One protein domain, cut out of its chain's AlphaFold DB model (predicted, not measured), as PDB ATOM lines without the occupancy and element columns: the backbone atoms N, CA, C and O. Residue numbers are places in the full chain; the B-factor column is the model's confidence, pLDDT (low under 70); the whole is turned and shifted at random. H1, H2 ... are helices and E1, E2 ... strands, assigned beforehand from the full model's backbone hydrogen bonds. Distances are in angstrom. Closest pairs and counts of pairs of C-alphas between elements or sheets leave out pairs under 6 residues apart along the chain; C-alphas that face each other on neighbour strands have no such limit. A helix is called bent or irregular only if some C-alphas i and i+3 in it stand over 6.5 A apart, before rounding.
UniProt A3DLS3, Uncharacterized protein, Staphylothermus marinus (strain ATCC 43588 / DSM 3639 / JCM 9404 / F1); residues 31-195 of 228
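AT A GLANCE: This is residues 31 to 195 of the 228 residues of an uncharacterized protein of Staphylothermus marinus (strain ATCC 43588 / DSM 3639 / JCM 9404 / F1) (UniProt A3DLS3). One long, twisted sheet curls round the helix H1, which lies in its hollow, and the sheet folds back on itself so that E6, E5 and E4 cover part of the leaf E3 E2 E1 E8, with E7 as the hinge. The short helix H2 sits at one end, and the link between E7 and E8 reaches far out at the other. The printed part has 165 residues, with two named helices and eight named strands that follow along the chain as E1 E2 E3 H1 E4 E5 E6 E7 E8 H2; the sheet runs E3 E2 E1 E8 E7 E6 E5 E4, all antiparallel, and the class is mixed, helices and strands. The whole is compact, with a radius of gyration of the C-alphas of 17.4 A, yet elongated, spanning 57 by 31 by 26 A.

IN THESE COORDINATES: Find C-alpha 34 at (179.659, 333.202, 150.788); from there E1, residues 34 to 46, runs 38.3 A. E2, residues 53 to 65, returns over 37.7 A, and E3, residues 68 to 80, spans 32.7 A and bends by 63 degrees at residue 71. At C-alpha 87, (173.079, 330.121, 182.082), begins H1, residues 87 to 104, 25.5 A long. Next come E4, residues 116 to 121, E5, residues 124 to 133, and E6, residues 136 to 141. E7, residues 147 to 158, spans 29.0 A and bends by 57 degrees at residue 150; E8, residues 168 to 182, spans 40.0 A. H2, residues 184 to 189, ends at C-alpha 189, (179.925, 321.559, 142.864).

HOW THE PARTS SIT: Look first at two meanders, in which each strand is the antiparallel neighbour of the one before: E1 E2 E3 and E4 E5 E6 E7 E8. In the first, N 40 and O 58 of the hairpin E1 and E2 are 2.9 A apart, and N 61 and O 73 of E2 and E3 are 2.8 A apart. E1 of the first meander and E8 of the second are antiparallel neighbours, with N 41 and O 175 within hydrogen-bond range at 2.8 A. In the second, look at N 119 and O 126 of E4 and E5, 3.0 A, N 131 and O 138 of E5 and E6, 2.8 A, N 139 and O 149 of E6 and E7, 2.8 A, and N 154 and O 172 of E7 and E8, 2.7 A. In this folded sheet, one sheet bent back into two leaves that face each other, the closest C-alphas of E4 and E8 are those of Val 121 and Phe 179, 4.8 A. H1 is on the sheet; its closest C-alphas with E3 are those of Ile 99 and Ile 72, 6.7 A. H2 is on the sheet at a height of 7.4 A, over none of the strands, but only just: 2 of its 6 C-alphas fall on E8. Every O i to N i+4 pair is within hydrogen-bond range in H1; in H2 0 of 2 are, beside 3 of 3 O i to N i+3 pairs.

THE WHOLE: The C-alphas of Pro 163 and Pro 195 are the two farthest apart, 60.7 A. The printed part has no cut, and its long link joins H1 to E4. Look for pLDDT under 70 at residues 82 to 87 and 157 to 167; the mean of the printed part is 83.7.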
ATOM      1  N   THR A  31     187.371 329.280 144.198       71.75
ATOM      2  CA  THR A  31     187.442 330.139 145.376       71.75
ATOM      3  C   THR A  31     186.023 330.433 145.836       71.75
ATOM      4  O   THR A  31     185.247 331.109 145.161       71.75
ATOM      5  N   ILE A  32     185.662 329.883 146.988       77.50
ATOM      6  CA  ILE A  32     184.322 329.984 147.552       77.50
ATOM      7  C   ILE A  32     184.267 331.243 148.402       77.50
ATOM      8  O   ILE A  32     185.085 331.445 149.303       77.50
ATOM      9  N   THR A  33     183.289 332.091 148.097       85.69
ATOM     10  CA  THR A  33     182.953 333.281 148.877       85.69
ATOM     11  C   THR A  33     181.455 333.271 149.135       85.69
ATOM     12  O   THR A  33     180.680 333.113 148.192       85.69
ATOM     13  N   GLY A  34     181.048 333.409 150.396       90.38
ATOM     14  CA  GLY A  34     179.659 333.202 150.788       90.38
ATOM     15  C   GLY A  34     179.431 333.076 152.295       90.38
ATOM     16  O   GLY A  34     180.283 333.452 153.098       90.38
ATOM     17  N   GLU A  35     178.279 332.537 152.675       92.94
ATOM     18  CA  GLU A  35     177.896 332.205 154.044       92.94
ATOM     19  C   GLU A  35     177.531 330.716 154.153       92.94
ATOM     20  O   GLU A  35     176.753 330.183 153.363       92.94
ATOM     21  N   LEU A  36     178.075 330.038 155.161       93.38
ATOM     22  CA  LEU A  36     177.718 328.667 155.526       93.38
ATOM     23  C   LEU A  36     177.019 328.687 156.881       93.38
ATOM     24  O   LEU A  36     177.545 329.278 157.826       93.38
ATOM     25  N   LYS A  37     175.869 328.021 157.003       94.38
ATOM     26  CA  LYS A  37     175.130 327.946 158.271       94.38
ATOM     27  C   LYS A  37     175.053 326.510 158.768       94.38
ATOM     28  O   LYS A  37     174.590 325.614 158.058       94.38
ATOM     29  N   TYR A  38     175.469 326.324 160.014       94.19
ATOM     30  CA  TYR A  38     175.485 325.050 160.718       94.19
ATOM     31  C   TYR A  38     174.499 325.082 161.876       94.19
ATOM     32  O   TYR A  38     174.398 326.082 162.590       94.19
ATOM     33  N   VAL A  39     173.800 323.974 162.090       93.81
ATOM     34  CA  VAL A  39     173.183 323.698 163.387       93.81
ATOM     35  C   VAL A  39     174.240 323.016 164.236       93.81
ATOM     36  O   VAL A  39     174.883 322.076 163.775       93.81
ATOM     37  N   VAL A  40     174.418 323.498 165.461       92.00
ATOM     38  CA  VAL A  40     175.309 322.898 166.450       92.00
ATOM     39  C   VAL A  40     174.487 322.502 167.655       92.00
ATOM     40  O   VAL A  40     173.722 323.310 168.183       92.00
ATOM     41  N   ILE A  41     174.666 321.264 168.082       90.19
ATOM     42  CA  ILE A  41     174.084 320.692 169.285       90.19
ATOM     43  C   ILE A  41     175.255 320.299 170.176       90.19
ATOM     44  O   ILE A  41     176.201 319.661 169.728       90.19
ATOM     45  N   VAL A  42     175.217 320.729 171.427       87.50
ATOM     46  CA  VAL A  42     176.168 320.337 172.456       87.50
ATOM     47  C   VAL A  42     175.380 319.643 173.542       87.50
ATOM     48  O   VAL A  42     174.690 320.294 174.324       87.50
ATOM     49  N   ASP A  43     175.499 318.326 173.578       87.31
ATOM     50  CA  ASP A  43     174.880 317.496 174.600       87.31
ATOM     51  C   ASP A  43     175.945 317.030 175.575       87.31
ATOM     52  O   ASP A  43     177.078 316.749 175.198       87.31
ATOM     53  N   GLY A  44     175.609 316.947 176.850       83.50
ATOM     54  CA  GLY A  44     176.559 316.483 177.836       83.50
ATOM     55  C   GLY A  44     175.929 316.099 179.150       83.50
ATOM     56  O   GLY A  44     174.741 316.297 179.384       83.50
ATOM     57  N   ALA A  45     176.751 315.541 180.023       83.62
ATOM     58  CA  ALA A  45     176.332 315.141 181.354       83.62
ATOM     59  C   ALA A  45     177.438 315.399 182.372       83.62
ATOM     60  O   ALA A  45     178.632 315.432 182.038       83.62
ATOM     61  N   ARG A  46     177.039 315.568 183.632       81.38
ATOM     62  CA  ARG A  46     177.980 315.652 184.750       81.38
ATOM     63  C   ARG A  46     178.713 314.319 184.903       81.38
ATOM     64  O   ARG A  46     178.093 313.261 184.951       81.38
ATOM     65  N   SER A  47     180.039 314.353 184.988       80.69
ATOM     66  CA  SER A  47     180.863 313.138 185.036       80.69
ATOM     67  C   SER A  47     180.630 312.301 186.298       80.69
ATOM     68  O   SER A  47     180.809 311.090 186.264       80.69
ATOM     69  N   ASP A  48     180.257 312.938 187.407       78.88
ATOM     70  CA  ASP A  48     179.943 312.307 188.694       78.88
ATOM     71  C   ASP A  48     178.449 311.972 188.856       78.88
ATOM     72  O   ASP A  48     178.096 311.153 189.700       78.88
ATOM     73  N   ASN A  49     177.572 312.578 188.049       79.62
ATOM     74  CA  ASN A  49     176.144 312.272 188.010       79.62
ATOM     75  C   ASN A  49     175.609 312.314 186.565       79.62
ATOM     76  O   ASN A  49     175.107 313.351 186.125       79.62
ATOM     77  N   PRO A  50     175.658 311.184 185.836       79.62
ATOM     78  CA  PRO A  50     175.254 311.120 184.430       79.62
ATOM     79  C   PRO A  50     173.769 311.411 184.170       79.62
ATOM     80  O   PRO A  50     173.377 311.594 183.023       79.62
ATOM     81  N   LEU A  51     172.933 311.437 185.215       80.69
ATOM     82  CA  LEU A  51     171.513 311.781 185.104       80.69
ATOM     83  C   LEU A  51     171.288 313.290 184.944       80.69
ATOM     84  O   LEU A  51     170.215 313.712 184.514       80.69
ATOM     85  N   GLU A  52     172.280 314.109 185.289       79.69
ATOM     86  CA  GLU A  52     172.224 315.555 185.112       79.69
ATOM     87  C   GLU A  52     172.742 315.920 183.721       79.69
ATOM     88  O   GLU A  52     173.931 316.175 183.507       79.69
ATOM     89  N   ILE A  53     171.813 315.871 182.767       82.00
ATOM     90  CA  ILE A  53     172.056 316.145 181.353       82.00
ATOM     91  C   ILE A  53     171.948 317.643 181.109       82.00
ATOM     92  O   ILE A  53     170.979 318.277 181.520       82.00
ATOM     93  N   VAL A  54     172.905 318.181 180.368       81.94
ATOM     94  CA  VAL A  54     172.908 319.544 179.855       81.94
ATOM     95  C   VAL A  54     172.852 319.473 178.339       81.94
ATOM     96  O   VAL A  54     173.610 318.725 177.730       81.94
ATOM     97  N   SER A  55     171.970 320.259 177.730       85.38
ATOM     98  CA  SER A  55     171.891 320.359 176.275       85.38
ATOM     99  C   SER A  55     171.844 321.817 175.852       85.38
ATOM    100  O   SER A  55     171.183 322.659 176.472       85.38
ATOM    101  N   PHE A  56     172.578 322.112 174.794       86.44
ATOM    102  CA  PHE A  56     172.705 323.424 174.196       86.44
ATOM    103  C   PHE A  56     172.561 323.286 172.685       86.44
ATOM    104  O   PHE A  56     173.166 322.412 172.077       86.44
ATOM    105  N   GLN A  57     171.815 324.183 172.058       89.75
ATOM    106  CA  GLN A  57     171.696 324.244 170.608       89.75
ATOM    107  C   GLN A  57     171.882 325.682 170.136       89.75
ATOM    108  O   GLN A  57     171.381 326.620 170.758       89.75
ATOM    109  N   CYS A  58     172.590 325.865 169.025       90.56
ATOM    110  CA  CYS A  58     172.692 327.155 168.354       90.56
ATOM    111  C   CYS A  58     172.847 327.004 166.839       90.56
ATOM    112  O   CYS A  58     173.107 325.923 166.306       90.56
ATOM    113  N   THR A  59     172.696 328.122 166.140       93.56
ATOM    114  CA  THR A  59     173.055 328.260 164.732       93.56
ATOM    115  C   THR A  59     174.384 328.995 164.627       93.56
ATOM    116  O   THR A  59     174.529 330.089 165.171       93.56
ATOM    117  N   ILE A  60     175.348 328.414 163.913       94.19
ATOM    118  CA  ILE A  60     176.625 329.050 163.583       94.19
ATOM    119  C   ILE A  60     176.603 329.493 162.125       94.19
ATOM    120  O   ILE A  60     176.424 328.672 161.231       94.19
ATOM    121  N   SER A  61     176.828 330.781 161.897       94.44
ATOM    122  CA  SER A  61     176.980 331.400 160.582       94.44
ATOM    123  C   SER A  61     178.454 331.721 160.345       94.44
ATOM    124  O   SER A  61     179.036 332.546 161.058       94.44
ATOM    125  N   LEU A  62     179.059 331.074 159.350       93.69
ATOM    126  CA  LEU A  62     180.434 331.304 158.908       93.69
ATOM    127  C   LEU A  62     180.418 332.136 157.634       93.69
ATOM    128  O   LEU A  62     179.891 331.693 156.615       93.69
ATOM    129  N   LYS A  63     181.055 333.305 157.655       92.69
ATOM    130  CA  LYS A  63     181.323 334.062 156.435       92.69
ATOM    131  C   LYS A  63     182.644 333.589 155.847       92.69
ATOM    132  O   LYS A  63     183.676 333.653 156.515       92.69
ATOM    133  N   ILE A  64     182.604 333.106 154.614       90.69
ATOM    134  CA  ILE A  64     183.751 332.552 153.901       90.69
ATOM    135  C   ILE A  64     184.171 333.516 152.800       90.69
ATOM    136  O   ILE A  64     183.334 334.031 152.057       90.69
ATOM    137  N   LYS A  65     185.477 333.728 152.671       88.50
ATOM    138  CA  LYS A  65     186.092 334.440 151.556       88.50
ATOM    139  C   LYS A  65     187.336 333.681 151.121       88.50
ATOM    140  O   LYS A  65     188.186 333.373 151.954       88.50
ATOM    141  N   ASP A  66     187.426 333.363 149.835       85.56
ATOM    142  CA  ASP A  66     188.549 332.619 149.251       85.56
ATOM    143  C   ASP A  66     188.881 331.323 150.021       85.56
ATOM    144  O   ASP A  66     190.032 331.064 150.375       85.56
ATOM    145  N   ASN A  67     187.852 330.516 150.316       82.06
ATOM    146  CA  ASN A  67     187.946 329.255 151.075       82.06
ATOM    147  C   ASN A  67     188.428 329.402 152.534       82.06
ATOM    148  O   ASN A  67     188.776 328.410 153.174       82.06
ATOM    149  N   LYS A  68     188.439 330.618 153.090       84.44
ATOM    150  CA  LYS A  68     188.822 330.884 154.483       84.44
ATOM    151  C   LYS A  68     187.674 331.494 155.266       84.44
ATOM    152  O   LYS A  68     186.902 332.286 154.731       84.44
ATOM    153  N   VAL A  69     187.593 331.152 156.548       88.62
ATOM    154  CA  VAL A  69     186.651 331.777 157.479       88.62
ATOM    155  C   VAL A  69     187.103 333.209 157.756       88.62
ATOM    156  O   VAL A  69     188.175 333.431 158.312       88.62
ATOM    157  N   GLU A  70     186.293 334.183 157.348       89.94
ATOM    158  CA  GLU A  70     186.500 335.607 157.631       89.94
ATOM    159  C   GLU A  70     185.874 335.985 158.978       89.94
ATOM    160  O   GLU A  70     186.467 336.723 159.766       89.94
ATOM    161  N   SER A  71     184.675 335.475 159.260       90.50
ATOM    162  CA  SER A  71     183.988 335.719 160.525       90.50
ATOM    163  C   SER A  71     183.051 334.579 160.903       90.50
ATOM    164  O   SER A  71     182.572 333.825 160.055       90.50
ATOM    165  N   ILE A  72     182.792 334.468 162.205       92.62
ATOM    166  CA  ILE A  72     181.884 333.488 162.799       92.62
ATOM    167  C   ILE A  72     180.891 334.238 163.672       92.62
ATOM    168  O   ILE A  72     181.286 335.016 164.543       92.62
ATOM    169  N   THR A  73     179.605 333.980 163.474       91.38
ATOM    170  CA  THR A  73     178.546 334.461 164.360       91.38
ATOM    171  C   THR A  73     177.708 333.294 164.855       91.38
ATOM    172  O   THR A  73     177.589 332.269 164.191       91.38
ATOM    173  N   ALA A  74     177.165 333.434 166.060       89.56
ATOM    174  CA  ALA A  74     176.361 332.414 166.712       89.56
ATOM    175  C   ALA A  74     175.025 333.034 167.130       89.56
ATOM    176  O   ALA A  74     175.010 334.113 167.730       89.56
ATOM    177  N   SER A  75     173.921 332.376 166.791       88.50
ATOM    178  CA  SER A  75     172.552 332.857 166.995       88.50
ATOM    179  C   SER A  75     171.619 331.717 167.420       88.50
ATOM    180  O   SER A  75     172.026 330.556 167.467       88.50
ATOM    181  N   ASN A  76     170.367 332.049 167.754       85.38
ATOM    182  CA  ASN A  76     169.313 331.084 168.099       85.38
ATOM    183  C   ASN A  76     169.710 330.106 169.216       85.38
ATOM    184  O   ASN A  76     169.577 328.892 169.077       85.38
ATOM    185  N   PHE A  77     170.225 330.651 170.318       83.88
ATOM    186  CA  PHE A  77     170.656 329.866 171.468       83.88
ATOM    187  C   PHE A  77     169.465 329.279 172.217       83.88
ATOM    188  O   PHE A  77     168.603 330.011 172.708       83.88
ATOM    189  N   ILE A  78     169.464 327.962 172.360       82.50
ATOM    190  CA  ILE A  78     168.508 327.206 173.161       82.50
ATOM    191  C   ILE A  78     169.316 326.443 174.204       82.50
ATOM    192  O   ILE A  78     170.296 325.780 173.872       82.50
ATOM    193  N   ILE A  79     168.922 326.559 175.471       78.75
ATOM    194  CA  ILE A  79     169.531 325.820 176.574       78.75
ATOM    195  C   ILE A  79     168.457 325.070 177.321       78.75
ATOM    196  O   ILE A  79     167.478 325.664 177.770       78.75
ATOM    197  N   ASN A  80     168.718 323.788 177.527       79.69
ATOM    198  CA  ASN A  80     167.893 322.923 178.339       79.69
ATOM    199  C   ASN A  80     168.694 322.465 179.559       79.69
ATOM    200  O   ASN A  80     169.887 322.171 179.464       79.69
ATOM    201  N   ASN A  81     168.007 322.379 180.699       74.12
ATOM    202  CA  ASN A  81     168.513 321.752 181.923       74.12
ATOM    203  C   ASN A  81     169.773 322.405 182.531       74.12
ATOM    204  O   ASN A  81     170.614 321.723 183.105       74.12
ATOM    205  N   ILE A  82     169.886 323.739 182.461       67.75
ATOM    206  CA  ILE A  82     170.898 324.508 183.211       67.75
ATOM    207  C   ILE A  82     170.195 325.481 184.163       67.75
ATOM    208  O   ILE A  82     169.280 326.187 183.732       67.75
ATOM    209  N   PRO A  83     170.625 325.594 185.435       60.72
ATOM    210  CA  PRO A  83     170.118 326.613 186.346       60.72
ATOM    211  C   PRO A  83     170.268 328.031 185.769       60.72
ATOM    212  O   PRO A  83     171.350 328.425 185.328       60.72
ATOM    213  N   ASN A  84     169.203 328.838 185.843       59.97
ATOM    214  CA  ASN A  84     169.173 330.214 185.316       59.97
ATOM    215  C   ASN A  84     170.293 331.122 185.863       59.97
ATOM    216  O   ASN A  84     170.672 332.086 185.209       59.97
ATOM    217  N   SER A  85     170.842 330.822 187.043       57.56
ATOM    218  CA  SER A  85     171.954 331.565 187.654       57.56
ATOM    219  C   SER A  85     173.309 331.338 186.967       57.56
ATOM    220  O   SER A  85     174.208 332.166 187.100       57.56
ATOM    221  N   ILE A  86     173.465 330.233 186.232       61.97
ATOM    222  CA  ILE A  86     174.709 329.821 185.557       61.97
ATOM    223  C   ILE A  86     174.612 330.044 184.036       61.97
ATOM    224  O   ILE A  86     175.635 330.154 183.355       61.97
ATOM    225  N   SER A  87     173.387 330.169 183.514       65.75
ATOM    226  CA  SER A  87     173.079 330.121 182.082       65.75
ATOM    227  C   SER A  87     173.896 331.107 181.247       65.75
ATOM    228  O   SER A  87     174.521 330.679 180.286       65.75
ATOM    229  N   TYR A  88     173.992 332.386 181.628       70.31
ATOM    230  CA  TYR A  88     174.664 333.391 180.792       70.31
ATOM    231  C   TYR A  88     176.178 333.163 180.646       70.31
ATOM    232  O   TYR A  88     176.722 333.201 179.545       70.31
ATOM    233  N   ARG A  89     176.891 332.889 181.747       73.06
ATOM    234  CA  ARG A  89     178.350 332.668 181.682       73.06
ATOM    235  C   ARG A  89     178.691 331.358 180.984       73.06
ATOM    236  O   ARG A  89     179.668 331.294 180.243       73.06
ATOM    237  N   PHE A  90     177.881 330.330 181.213       73.00
ATOM    238  CA  PHE A  90     178.030 329.053 180.533       73.00
ATOM    239  C   PHE A  90     177.719 329.176 179.035       73.00
ATOM    240  O   PHE A  90     178.469 328.639 178.226       73.00
ATOM    241  N   GLN A  91     176.699 329.954 178.650       74.19
ATOM    242  CA  GLN A  91     176.401 330.293 177.250       74.19
ATOM    243  C   GLN A  91     177.602 330.921 176.558       74.19
ATOM    244  O   GLN A  91     178.024 330.433 175.513       74.19
ATOM    245  N   GLU A  92     178.178 331.972 177.142       79.75
ATOM    246  CA  GLU A  92     179.335 332.647 176.547       79.75
ATOM    247  C   GLU A  92     180.569 331.733 176.490       79.75
ATOM    248  O   GLU A  92     181.316 331.763 175.508       79.75
ATOM    249  N   PHE A  93     180.758 330.856 177.482       81.19
ATOM    250  CA  PHE A  93     181.816 329.844 177.454       81.19
ATOM    251  C   PHE A  93     181.624 328.833 176.314       81.19
ATOM    252  O   PHE A  93     182.532 328.662 175.499       81.19
ATOM    253  N   VAL A  94     180.451 328.200 176.214       79.06
ATOM    254  CA  VAL A  94     180.141 327.209 175.167       79.06
ATOM    255  C   VAL A  94     180.203 327.850 173.784       79.06
ATOM    256  O   VAL A  94     180.810 327.298 172.870       79.06
ATOM    257  N   LYS A  95     179.673 329.064 173.633       83.50
ATOM    258  CA  LYS A  95     179.788 329.852 172.403       83.50
ATOM    259  C   LYS A  95     181.248 330.088 172.020       83.50
ATOM    260  O   LYS A  95     181.623 329.855 170.875       83.50
ATOM    261  N   THR A  96     182.086 330.501 172.971       86.38
ATOM    262  CA  THR A  96     183.526 330.696 172.737       86.38
ATOM    263  C   THR A  96     184.208 329.394 172.320       86.38
ATOM    264  O   THR A  96     185.035 329.397 171.408       86.38
ATOM    265  N   LEU A  97     183.857 328.281 172.964       84.88
ATOM    266  CA  LEU A  97     184.381 326.954 172.656       84.88
ATOM    267  C   LEU A  97     184.023 326.528 171.227       84.88
ATOM    268  O   LEU A  97     184.918 326.170 170.468       84.88
ATOM    269  N   ILE A  98     182.751 326.641 170.836       86.00
ATOM    270  CA  ILE A  98     182.277 326.297 169.487       86.00
ATOM    271  C   ILE A  98     182.949 327.180 168.431       86.00
ATOM    272  O   ILE A  98     183.410 326.676 167.412       86.00
ATOM    273  N   ILE A  99     183.069 328.490 168.674       87.06
ATOM    274  CA  ILE A  99     183.753 329.406 167.745       87.06
ATOM    275  C   ILE A  99     185.223 329.006 167.571       87.06
ATOM    276  O   ILE A  99     185.728 328.974 166.449       87.06
ATOM    277  N   LYS A 100     185.926 328.687 168.664       86.44
ATOM    278  CA  LYS A 100     187.313 328.201 168.596       86.44
ATOM    279  C   LYS A 100     187.417 326.875 167.850       86.44
ATOM    280  O   LYS A 100     188.350 326.702 167.077       86.44
ATOM    281  N   TRP A 101     186.461 325.979 168.070       84.88
ATOM    282  CA  TRP A 101     186.380 324.695 167.390       84.88
ATOM    283  C   TRP A 101     186.245 324.893 165.875       84.88
ATOM    284  O   TRP A 101     187.136 324.466 165.148       84.88
ATOM    285  N   PHE A 102     185.263 325.669 165.400       85.94
ATOM    286  CA  PHE A 102     185.119 325.987 163.969       85.94
ATOM    287  C   PHE A 102     186.356 326.660 163.360       85.94
ATOM    288  O   PHE A 102     186.744 326.323 162.246       85.94
ATOM    289  N   ASN A 103     187.011 327.568 164.090       84.31
ATOM    290  CA  ASN A 103     188.240 328.223 163.628       84.31
ATOM    291  C   ASN A 103     189.451 327.284 163.526       84.31
ATOM    292  O   ASN A 103     190.420 327.622 162.851       84.31
ATOM    293  N   SER A 104     189.435 326.144 164.219       81.81
ATOM    294  CA  SER A 104     190.549 325.191 164.191       81.81
ATOM    295  C   SER A 104     190.547 324.297 162.951       81.81
ATOM    296  O   SER A 104     191.582 323.724 162.614       81.81
ATOM    297  N   PHE A 105     189.414 324.192 162.252       78.69
ATOM    298  CA  PHE A 105     189.291 323.324 161.090       78.69
ATOM    299  C   PHE A 105     189.697 324.017 159.801       78.69
ATOM    300  O   PHE A 105     189.295 325.143 159.511       78.69
ATOM    301  N   SER A 106     190.380 323.262 158.948       84.50
ATOM    302  CA  SER A 106     190.335 323.543 157.522       84.50
ATOM    303  C   SER A 106     188.985 323.074 156.979       84.50
ATOM    304  O   SER A 106     188.657 321.883 157.021       84.50
ATOM    305  N   LEU A 107     188.164 324.015 156.512       87.00
ATOM    306  CA  LEU A 107     186.818 323.712 156.024       87.00
ATOM    307  C   LEU A 107     186.820 322.935 154.706       87.00
ATOM    308  O   LEU A 107     185.873 322.197 154.481       87.00
ATOM    309  N   PHE A 108     187.860 323.072 153.878       86.94
ATOM    310  CA  PHE A 108     187.908 322.566 152.496       86.94
ATOM    311  C   PHE A 108     189.034 321.548 152.257       86.94
ATOM    312  O   PHE A 108     189.568 321.447 151.151       86.94
ATOM    313  N   ASP A 109     189.425 320.802 153.290       86.44
ATOM    314  CA  ASP A 109     190.414 319.738 153.134       86.44
ATOM    315  C   ASP A 109     189.803 318.553 152.389       86.44
ATOM    316  O   ASP A 109     188.928 317.851 152.902       86.44
ATOM    317  N   LYS A 110     190.296 318.313 151.170       83.38
ATOM    318  CA  LYS A 110     189.966 317.092 150.442       83.38
ATOM    319  C   LYS A 110     190.532 315.888 151.176       83.38
ATOM    320  O   LYS A 110     191.709 315.840 151.524       83.38
ATOM    321  N   VAL A 111     189.666 314.906 151.352       84.75
ATOM    322  CA  VAL A 111     189.961 313.623 151.973       84.75
ATOM    323  C   VAL A 111     189.432 312.525 151.065       84.75
ATOM    324  O   VAL A 111     188.437 312.717 150.368       84.75
ATOM    325  N   GLU A 112     190.081 311.371 151.095       81.19
ATOM    326  CA  GLU A 112     189.587 310.163 150.446       81.19
ATOM    327  C   GLU A 112     189.305 309.117 151.524       81.19
ATOM    328  O   GLU A 112     190.115 308.899 152.426       81.19
ATOM    329  N   SER A 113     188.134 308.487 151.453       84.69
ATOM    330  CA  SER A 113     187.734 307.409 152.356       84.69
ATOM    331  C   SER A 113     186.927 306.371 151.589       84.69
ATOM    332  O   SER A 113     186.115 306.701 150.726       84.69
ATOM    333  N   ASN A 114     187.110 305.098 151.933       84.00
ATOM    334  CA  ASN A 114     186.278 304.020 151.394       84.00
ATOM    335  C   ASN A 114     184.893 303.974 152.061       84.00
ATOM    336  O   ASN A 114     183.989 303.301 151.567       84.00
ATOM    337  N   SER A 115     184.720 304.685 153.178       92.31
ATOM    338  CA  SER A 115     183.463 304.782 153.912       92.31
ATOM    339  C   SER A 115     182.743 306.075 153.544       92.31
ATOM    340  O   SER A 115     183.296 307.169 153.681       92.31
ATOM    341  N   LYS A 116     181.494 305.942 153.094       92.81
ATOM    342  CA  LYS A 116     180.656 307.058 152.652       92.81
ATOM    343  C   LYS A 116     179.326 307.084 153.395       92.81
ATOM    344  O   LYS A 116     178.838 306.052 153.851       92.81
ATOM    345  N   THR A 117     178.739 308.268 153.478       93.12
ATOM    346  CA  THR A 117     177.399 308.531 153.999       93.12
ATOM    347  C   THR A 117     176.692 309.574 153.136       93.12
ATOM    348  O   THR A 117     177.299 310.185 152.252       93.12
ATOM    349  N   TYR A 118     175.406 309.781 153.399       92.12
ATOM    350  CA  TYR A 118     174.559 310.718 152.674       92.12
ATOM    351  C   TYR A 118     173.938 311.723 153.640       92.12
ATOM    352  O   TYR A 118     173.299 311.335 154.617       92.12
ATOM    353  N   ILE A 119     174.126 313.013 153.367       89.81
ATOM    354  CA  ILE A 119     173.692 314.107 154.248       89.81
ATOM    355  C   ILE A 119     172.790 315.057 153.463       89.81
ATOM    356  O   ILE A 119     173.014 315.300 152.282       89.81
ATOM    357  N   SER A 120     171.746 315.587 154.100       89.62
ATOM    358  CA  SER A 120     170.873 316.585 153.480       89.62
ATOM    359  C   SER A 120     171.410 317.993 153.726       89.62
ATOM    360  O   SER A 120     171.395 318.457 154.862       89.62
ATOM    361  N   VAL A 121     171.798 318.701 152.666       89.94
ATOM    362  CA  VAL A 121     172.239 320.103 152.709       89.94
ATOM    363  C   VAL A 121     171.362 320.930 151.777       89.94
ATOM    364  O   VAL A 121     171.253 320.622 150.590       89.94
ATOM    365  N   ASN A 122     170.705 321.968 152.308       88.88
ATOM    366  CA  ASN A 122     169.737 322.797 151.579       88.88
ATOM    367  C   ASN A 122     168.710 321.966 150.767       88.88
ATOM    368  O   ASN A 122     168.456 322.216 149.590       88.88
ATOM    369  N   GLY A 123     168.187 320.894 151.376       85.25
ATOM    370  CA  GLY A 123     167.213 319.988 150.756       85.25
ATOM    371  C   GLY A 123     167.768 319.017 149.705       85.25
ATOM    372  O   GLY A 123     166.991 318.257 149.126       85.25
ATOM    373  N   ARG A 124     169.083 319.005 149.448       87.62
ATOM    374  CA  ARG A 124     169.735 318.055 148.532       87.62
ATOM    375  C   ARG A 124     170.519 317.000 149.290       87.62
ATOM    376  O   ARG A 124     171.172 317.309 150.278       87.62
ATOM    377  N   ILE A 125     170.495 315.768 148.791       91.25
ATOM    378  CA  ILE A 125     171.298 314.678 149.341       91.25
ATOM    379  C   ILE A 125     172.701 314.749 148.743       91.25
ATOM    380  O   ILE A 125     172.861 314.633 147.529       91.25
ATOM    381  N   VAL A 126     173.702 314.951 149.590       91.81
ATOM    382  CA  VAL A 126     175.115 315.029 149.214       91.81
ATOM    383  C   VAL A 126     175.844 313.783 149.689       91.81
ATOM    384  O   VAL A 126     175.579 313.275 150.780       91.81
ATOM    385  N   GLU A 127     176.760 313.289 148.869       93.19
ATOM    386  CA  GLU A 127     177.684 312.228 149.245       93.19
ATOM    387  C   GLU A 127     178.840 312.809 150.067       93.19
ATOM    388  O   GLU A 127     179.497 313.774 149.666       93.19
ATOM    389  N   ALA A 128     179.099 312.208 151.226       94.06
ATOM    390  CA  ALA A 128     180.175 312.608 152.119       94.06
ATOM    391  C   ALA A 128     181.022 311.407 152.547       94.06
ATOM    392  O   ALA A 128     180.507 310.331 152.848       94.06
ATOM    393  N   TYR A 129     182.330 311.608 152.617       95.12
ATOM    394  CA  TYR A 129     183.276 310.691 153.226       95.12
ATOM    395  C   TYR A 129     183.188 310.744 154.745       95.12
ATOM    396  O   TYR A 129     183.095 311.819 155.337       95.12
ATOM    397  N   ILE A 130     183.263 309.568 155.362       94.00
ATOM    398  CA  ILE A 130     183.387 309.401 156.807       94.00
ATOM    399  C   ILE A 130     184.878 309.399 157.146       94.00
ATOM    400  O   ILE A 130     185.625 308.541 156.661       94.00
ATOM    401  N   VAL A 131     185.304 310.352 157.972       92.06
ATOM    402  CA  VAL A 131     186.690 310.511 158.419       92.06
ATOM    403  C   VAL A 131     186.746 310.320 159.933       92.06
ATOM    404  O   VAL A 131     186.283 311.195 160.668       92.06
ATOM    405  N   PRO A 132     187.302 309.202 160.428       89.75
ATOM    406  CA  PRO A 132     187.486 309.017 161.858       89.75
ATOM    407  C   PRO A 132     188.519 310.013 162.397       89.75
ATOM    408  O   PRO A 132     189.544 310.285 161.766       89.75
ATOM    409  N   ARG A 133     188.247 310.544 163.585       84.75
ATOM    410  CA  ARG A 133     189.144 311.378 164.388       84.75
ATOM    411  C   ARG A 133     189.345 310.723 165.748       84.75
ATOM    412  O   ARG A 133     188.567 309.861 166.143       84.75
ATOM    413  N   ASP A 134     190.364 311.169 166.476       82.81
ATOM    414  CA  ASP A 134     190.700 310.610 167.792       82.81
ATOM    415  C   ASP A 134     189.509 310.633 168.769       82.81
ATOM    416  O   ASP A 134     189.345 309.699 169.550       82.81
ATOM    417  N   ASN A 135     188.647 311.654 168.674       83.81
ATOM    418  CA  ASN A 135     187.505 311.857 169.570       83.81
ATOM    419  C   ASN A 135     186.158 311.983 168.831       83.81
ATOM    420  O   ASN A 135     185.244 312.623 169.341       83.81
ATOM    421  N   GLY A 136     186.011 311.420 167.629       88.50
ATOM    422  CA  GLY A 136     184.735 311.495 166.911       88.50
ATOM    423  C   GLY A 136     184.848 311.239 165.417       88.50
ATOM    424  O   GLY A 136     185.781 310.576 164.954       88.50
ATOM    425  N   VAL A 137     183.898 311.764 164.650       91.50
ATOM    426  CA  VAL A 137     183.811 311.559 163.204       91.50
ATOM    427  C   VAL A 137     183.536 312.877 162.493       91.50
ATOM    428  O   VAL A 137     182.675 313.665 162.872       91.50
ATOM    429  N   GLU A 138     184.248 313.107 161.395       93.00
ATOM    430  CA  GLU A 138     183.950 314.187 160.459       93.00
ATOM    431  C   GLU A 138     183.316 313.633 159.187       93.00
ATOM    432  O   GLU A 138     183.739 312.610 158.645       93.00
ATOM    433  N   TYR A 139     182.340 314.366 158.668       93.56
ATOM    434  CA  TYR A 139     181.738 314.128 157.369       93.56
ATOM    435  C   TYR A 139     182.206 315.206 156.396       93.56
ATOM    436  O   TYR A 139     181.999 316.407 156.608       93.56
ATOM    437  N   ARG A 140     182.859 314.767 155.321       93.56
ATOM    438  CA  ARG A 140     183.498 315.635 154.324       93.56
ATOM    439  C   ARG A 140     182.882 315.392 152.958       93.56
ATOM    440  O   ARG A 140     182.894 314.264 152.487       93.56
ATOM    441  N   GLU A 141     182.338 316.421 152.320       93.31
ATOM    442  CA  GLU A 141     181.727 316.292 150.995       93.31
ATOM    443  C   GLU A 141     182.745 315.756 149.978       93.31
ATOM    444  O   GLU A 141     183.897 316.198 149.942       93.31
ATOM    445  N   ALA A 142     182.331 314.773 149.180       90.25
ATOM    446  CA  ALA A 142     183.250 313.931 148.422       90.25
ATOM    447  C   ALA A 142     184.044 314.670 147.328       90.25
ATOM    448  O   ALA A 142     185.189 314.307 147.049       90.25
ATOM    449  N   SER A 143     183.471 315.703 146.707       88.50
ATOM    450  CA  SER A 143     184.108 316.433 145.601       88.50
ATOM    451  C   SER A 143     185.011 317.571 146.075       88.50
ATOM    452  O   SER A 143     186.116 317.767 145.552       88.50
ATOM    453  N   THR A 144     184.545 318.346 147.050       87.25
ATOM    454  CA  THR A 144     185.145 319.604 147.515       87.25
ATOM    455  C   THR A 144     185.936 319.447 148.807       87.25
ATOM    456  O   THR A 144     186.806 320.273 149.068       87.25
ATOM    457  N   GLY A 145     185.678 318.403 149.600       89.00
ATOM    458  CA  GLY A 145     186.239 318.258 150.946       89.00
ATOM    459  C   GLY A 145     185.572 319.159 151.987       89.00
ATOM    460  O   GLY A 145     186.063 319.264 153.114       89.00
ATOM    461  N   LEU A 146     184.464 319.827 151.633       92.25
ATOM    462  CA  LEU A 146     183.753 320.699 152.558       92.25
ATOM    463  C   LEU A 146     183.308 319.914 153.797       92.25
ATOM    464  O   LEU A 146     182.686 318.860 153.685       92.25
ATOM    465  N   TYR A 147     183.576 320.452 154.983       92.88
ATOM    466  CA  TYR A 147     182.973 319.962 156.218       92.88
ATOM    467  C   TYR A 147     181.446 320.130 156.172       92.88
ATOM    468  O   TYR A 147     180.937 321.248 156.186       92.88
ATOM    469  N   VAL A 148     180.710 319.021 156.109       93.31
ATOM    470  CA  VAL A 148     179.233 319.022 156.063       93.31
ATOM    471  C   VAL A 148     178.601 318.599 157.385       93.31
ATOM    472  O   VAL A 148     177.398 318.768 157.582       93.31
ATOM    473  N   GLY A 149     179.406 318.094 158.314       92.38
ATOM    474  CA  GLY A 149     178.987 317.814 159.676       92.38
ATOM    475  C   GLY A 149     179.935 316.865 160.386       92.38
ATOM    476  O   GLY A 149     180.957 316.459 159.838       92.38
ATOM    477  N   GLY A 150     179.588 316.493 161.607       90.81
ATOM    478  CA  GLY A 150     180.368 315.561 162.408       90.81
ATOM    479  C   GLY A 150     180.005 315.629 163.879       90.81
ATOM    480  O   GLY A 150     179.269 316.521 164.309       90.81
ATOM    481  N   ASP A 151     180.551 314.692 164.631       88.56
ATOM    482  CA  ASP A 151     180.482 314.624 166.080       88.56
ATOM    483  C   ASP A 151     181.892 314.642 166.676       88.56
ATOM    484  O   ASP A 151     182.855 314.151 166.087       88.56
ATOM    485  N   ASN A 152     182.037 315.270 167.836       85.31
ATOM    486  CA  ASN A 152     183.303 315.330 168.545       85.31
ATOM    487  C   ASN A 152     183.067 315.362 170.053       85.31
ATOM    488  O   ASN A 152     182.434 316.281 170.581       85.31
ATOM    489  N   GLU A 153     183.622 314.387 170.755       83.56
ATOM    490  CA  GLU A 153     183.587 314.300 172.204       83.56
ATOM    491  C   GLU A 153     184.657 315.199 172.836       83.56
ATOM    492  O   GLU A 153     185.835 315.215 172.471       83.56
ATOM    493  N   LEU A 154     184.237 315.969 173.835       77.69
ATOM    494  CA  LEU A 154     185.049 316.926 174.568       77.69
ATOM    495  C   LEU A 154     184.784 316.800 176.062       77.69
ATOM    496  O   LEU A 154     183.693 317.064 176.564       77.69
ATOM    497  N   GLN A 155     185.825 316.486 176.820       75.75
ATOM    498  CA  GLN A 155     185.751 316.511 178.272       75.75
ATOM    499  C   GLN A 155     186.172 317.886 178.801       75.75
ATOM    500  O   GLN A 155     187.306 318.318 178.595       75.75
ATOM    501  N   ILE A 156     185.277 318.566 179.521       72.00
ATOM    502  CA  ILE A 156     185.515 319.905 180.068       72.00
ATOM    503  C   ILE A 156     185.317 319.892 181.581       72.00
ATOM    504  O   ILE A 156     184.302 319.443 182.104       72.00
ATOM    505  N   SER A 157     186.290 320.430 182.313       67.69
ATOM    506  CA  SER A 157     186.146 320.671 183.752       67.69
ATOM    507  C   SER A 157     185.777 322.133 183.978       67.69
ATOM    508  O   SER A 157     186.523 323.020 183.567       67.69
ATOM    509  N   ILE A 158     184.630 322.388 184.608       67.88
ATOM    510  CA  ILE A 158     184.142 323.736 184.910       67.88
ATOM    511  C   ILE A 158     184.252 323.959 186.414       67.88
ATOM    512  O   ILE A 158     183.494 323.420 187.220       67.88
ATOM    513  N   GLU A 159     185.215 324.789 186.793       59.81
ATOM    514  CA  GLU A 159     185.398 325.214 188.172       59.81
ATOM    515  C   GLU A 159     184.683 326.548 188.399       59.81
ATOM    516  O   GLU A 159     185.024 327.577 187.812       59.81
ATOM    517  N   THR A 160     183.668 326.546 189.261       58.38
ATOM    518  CA  THR A 160     183.092 327.792 189.766       58.38
ATOM    519  C   THR A 160     184.025 328.388 190.816       58.38
ATOM    520  O   THR A 160     184.369 327.721 191.782       58.38
ATOM    521  N   ILE A 161     184.382 329.665 190.662       55.19
ATOM    522  CA  ILE A 161     185.374 330.392 191.487       55.19
ATOM    523  C   ILE A 161     184.939 330.561 192.966       55.19
ATOM    524  O   ILE A 161     185.696 331.050 193.799       55.19
ATOM    525  N   SER A 162     183.715 330.173 193.333       50.19
ATOM    526  CA  SER A 162     183.251 330.318 194.713       50.19
ATOM    527  C   SER A 162     183.840 329.215 195.608       50.19
ATOM    528  O   SER A 162     183.630 328.042 195.310       50.19
ATOM    529  N   PRO A 163     184.463 329.557 196.754       55.97
ATOM    530  CA  PRO A 163     185.034 328.589 197.701       55.97
ATOM    531  C   PRO A 163     183.992 327.674 198.372       55.97
ATOM    532  O   PRO A 163     184.358 326.783 199.131       55.97
ATOM    533  N   VAL A 164     182.699 327.894 198.103       58.28
ATOM    534  CA  VAL A 164     181.564 327.111 198.621       58.28
ATOM    535  C   VAL A 164     180.921 326.241 197.528       58.28
ATOM    536  O   VAL A 164     180.150 325.339 197.838       58.28
ATOM    537  N   HIS A 165     181.212 326.488 196.245       57.94
ATOM    538  CA  HIS A 165     180.555 325.784 195.141       57.94
ATOM    539  C   HIS A 165     181.390 324.594 194.654       57.94
ATOM    540  O   HIS A 165     182.609 324.677 194.510       57.94
ATOM    541  N   LEU A 166     180.704 323.480 194.399       61.97
ATOM    542  CA  LEU A 166     181.283 322.227 193.920       61.97
ATOM    543  C   LEU A 166     181.960 322.419 192.552       61.97
ATOM    544  O   LEU A 166     181.429 323.089 191.668       61.97
ATOM    545  N   ARG A 167     183.130 321.797 192.365       66.81
ATOM    546  CA  ARG A 167     183.760 321.657 191.045       66.81
ATOM    547  C   ARG A 167     182.933 320.681 190.218       66.81
ATOM    548  O   ARG A 167     182.787 319.529 190.623       66.81
ATOM    549  N   TYR A 168     182.444 321.113 189.062       70.88
ATOM    550  CA  TYR A 168     181.672 320.251 188.174       70.88
ATOM    551  C   TYR A 168     182.512 319.848 186.969       70.88
ATOM    552  O   TYR A 168     183.098 320.681 186.278       70.88
ATOM    553  N   LYS A 169     182.562 318.548 186.695       77.25
ATOM    554  CA  LYS A 169     183.171 318.021 185.476       77.25
ATOM    555  C   LYS A 169     182.055 317.609 184.528       77.25
ATOM    556  O   LYS A 169     181.133 316.921 184.956       77.25
ATOM    557  N   TYR A 170     182.131 318.044 183.278       78.38
ATOM    558  CA  TYR A 170     181.156 317.726 182.244       78.38
ATOM    559  C   TYR A 170     181.841 316.996 181.093       78.38
ATOM    560  O   TYR A 170     182.917 317.383 180.634       78.38
ATOM    561  N   ASN A 171     181.192 315.947 180.606       82.94
ATOM    562  CA  ASN A 171     181.526 315.351 179.320       82.94
ATOM    563  C   ASN A 171     180.533 315.918 178.313       82.94
ATOM    564  O   ASN A 171     179.334 315.719 178.489       82.94
ATOM    565  N   LEU A 172     181.024 316.666 177.332       83.88
ATOM    566  CA  LEU A 172     180.224 317.266 176.272       83.88
ATOM    567  C   LEU A 172     180.521 316.550 174.953       83.88
ATOM    568  O   LEU A 172     181.649 316.147 174.703       83.88
ATOM    569  N   SER A 173     179.532 316.441 174.088       87.50
ATOM    570  CA  SER A 173     179.671 316.035 172.698       87.50
ATOM    571  C   SER A 173     179.163 317.179 171.838       87.50
ATOM    572  O   SER A 173     178.049 317.659 172.043       87.50
ATOM    573  N   ILE A 174     180.004 317.670 170.929       89.56
ATOM    574  CA  ILE A 174     179.613 318.661 169.932       89.56
ATOM    575  C   ILE A 174     179.228 317.918 168.673       89.56
ATOM    576  O   ILE A 174     180.055 317.262 168.049       89.56
ATOM    577  N   ILE A 175     177.988 318.099 168.266       91.38
ATOM    578  CA  ILE A 175     177.440 317.582 167.030       91.38
ATOM    579  C   ILE A 175     177.134 318.784 166.146       91.38
ATOM    580  O   ILE A 175     176.495 319.741 166.590       91.38
ATOM    581  N   SER A 176     177.572 318.765 164.891       92.88
ATOM    582  CA  SER A 176     177.234 319.834 163.957       92.88
ATOM    583  C   SER A 176     176.875 319.326 162.572       92.88
ATOM    584  O   SER A 176     177.399 318.312 162.118       92.88
ATOM    585  N   TYR A 177     175.976 320.047 161.904       93.25
ATOM    586  CA  TYR A 177     175.508 319.716 160.561       93.25
ATOM    587  C   TYR A 177     175.296 320.979 159.736       93.25
ATOM    588  O   TYR A 177     174.657 321.936 160.187       93.25
ATOM    589  N   LEU A 178     175.817 320.970 158.512       93.69
ATOM    590  CA  LEU A 178     175.604 322.020 157.528       93.69
ATOM    591  C   LEU A 178     174.182 321.914 156.978       93.69
ATOM    592  O   LEU A 178     173.800 320.874 156.448       93.69
ATOM    593  N   PHE A 179     173.402 322.990 157.070       92.25
ATOM    594  CA  PHE A 179     172.018 322.979 156.581       92.25
ATOM    595  C   PHE A 179     171.741 324.026 155.502       92.25
ATOM    596  O   PHE A 179     170.830 323.826 154.702       92.25
ATOM    597  N   SER A 180     172.525 325.108 155.441       92.00
ATOM    598  CA  SER A 180     172.349 326.178 154.454       92.00
ATOM    599  C   SER A 180     173.684 326.674 153.918       92.00
ATOM    600  O   SER A 180     174.665 326.780 154.656       92.00
ATOM    601  N   ILE A 181     173.688 327.011 152.630       90.56
ATOM    602  CA  ILE A 181     174.844 327.510 151.890       90.56
ATOM    603  C   ILE A 181     174.389 328.657 151.003       90.56
ATOM    604  O   ILE A 181     173.490 328.493 150.183       90.56
ATOM    605  N   GLU A 182     175.069 329.784 151.121       89.31
ATOM    606  CA  GLU A 182     174.919 330.937 150.248       89.31
ATOM    607  C   GLU A 182     176.309 331.284 149.685       89.31
ATOM    608  O   GLU A 182     177.263 331.320 150.453       89.31
ATOM    609  N   PRO A 183     176.487 331.533 148.379       83.06
ATOM    610  CA  PRO A 183     175.463 331.498 147.349       83.06
ATOM    611  C   PRO A 183     175.164 330.045 146.915       83.06
ATOM    612  O   PRO A 183     176.044 329.182 146.900       83.06
ATOM    613  N   GLU A 184     173.907 329.760 146.560       83.00
ATOM    614  CA  GLU A 184     173.430 328.387 146.307       83.00
ATOM    615  C   GLU A 184     174.150 327.678 145.152       83.00
ATOM    616  O   GLU A 184     174.171 326.450 145.097       83.00
ATOM    617  N   GLN A 185     174.775 328.424 144.235       78.75
ATOM    618  CA  GLN A 185     175.522 327.857 143.111       78.75
ATOM    619  C   GLN A 185     176.652 326.928 143.568       78.75
ATOM    620  O   GLN A 185     177.009 326.023 142.814       78.75
ATOM    621  N   LEU A 186     177.176 327.099 144.791       83.06
ATOM    622  CA  LEU A 186     178.180 326.198 145.358       83.06
ATOM    623  C   LEU A 186     177.677 324.754 145.434       83.06
ATOM    624  O   LEU A 186     178.445 323.822 145.216       83.06
ATOM    625  N   ILE A 187     176.385 324.559 145.688       83.44
ATOM    626  CA  ILE A 187     175.791 323.229 145.836       83.44
ATOM    627  C   ILE A 187     175.964 322.409 144.551       83.44
ATOM    628  O   ILE A 187     176.139 321.200 144.617       83.44
ATOM    629  N   ASN A 188     176.010 323.059 143.385       82.62
ATOM    630  CA  ASN A 188     176.223 322.377 142.106       82.62
ATOM    631  C   ASN A 188     177.631 321.772 141.961       82.62
ATOM    632  O   ASN A 188     177.848 320.975 141.054       82.62
ATOM    633  N   SER A 189     178.584 322.157 142.818       85.06
ATOM    634  CA  SER A 189     179.925 321.559 142.864       85.06
ATOM    635  C   SER A 189     179.995 320.291 143.720       85.06
ATOM    636  O   SER A 189     181.002 319.584 143.677       85.06
ATOM    637  N   PHE A 190     178.950 320.001 144.499       87.88
ATOM    638  CA  PHE A 190     178.912 318.822 145.351       87.88
ATOM    639  C   PHE A 190     178.598 317.561 144.555       87.88
ATOM    640  O   PHE A 190     177.893 317.589 143.544       87.88
ATOM    641  N   ALA A 191     179.052 316.429 145.081       87.06
ATOM    642  CA  ALA A 191     178.598 315.103 144.706       87.06
ATOM    643  C   ALA A 191     177.150 314.908 145.182       87.06
ATOM    644  O   ALA A 191     176.881 314.295 146.216       87.06
ATOM    645  N   ILE A 192     176.201 315.483 144.446       88.44
ATOM    646  CA  ILE A 192     174.773 315.326 144.719       88.44
ATOM    647  C   ILE A 192     174.335 313.938 144.264       88.44
ATOM    648  O   ILE A 192     174.576 313.528 143.129       88.44
ATOM    649  N   VAL A 193     173.622 313.238 145.141       86.50
ATOM    650  CA  VAL A 193     172.925 312.009 144.781       86.50
ATOM    651  C   VAL A 193     171.631 312.389 144.081       86.50
ATOM    652  O   VAL A 193     170.673 312.854 144.706       86.50
ATOM    653  N   GLU A 194     171.603 312.202 142.767       80.62
ATOM    654  CA  GLU A 194     170.378 312.388 142.005       80.62
ATOM    655  C   GLU A 194     169.372 311.272 142.327       80.62
ATOM    656  O   GLU A 194     169.745 310.098 142.433       80.62
ATOM    657  N   PRO A 195     168.077 311.603 142.482       75.25
ATOM    658  CA  PRO A 195     167.059 310.580 142.636       75.25
ATOM    659  C   PRO A 195     167.026 309.681 141.389       75.25
ATOM    660  O   PRO A 195     167.250 310.161 140.273       75.25
TER     661      PRO A 195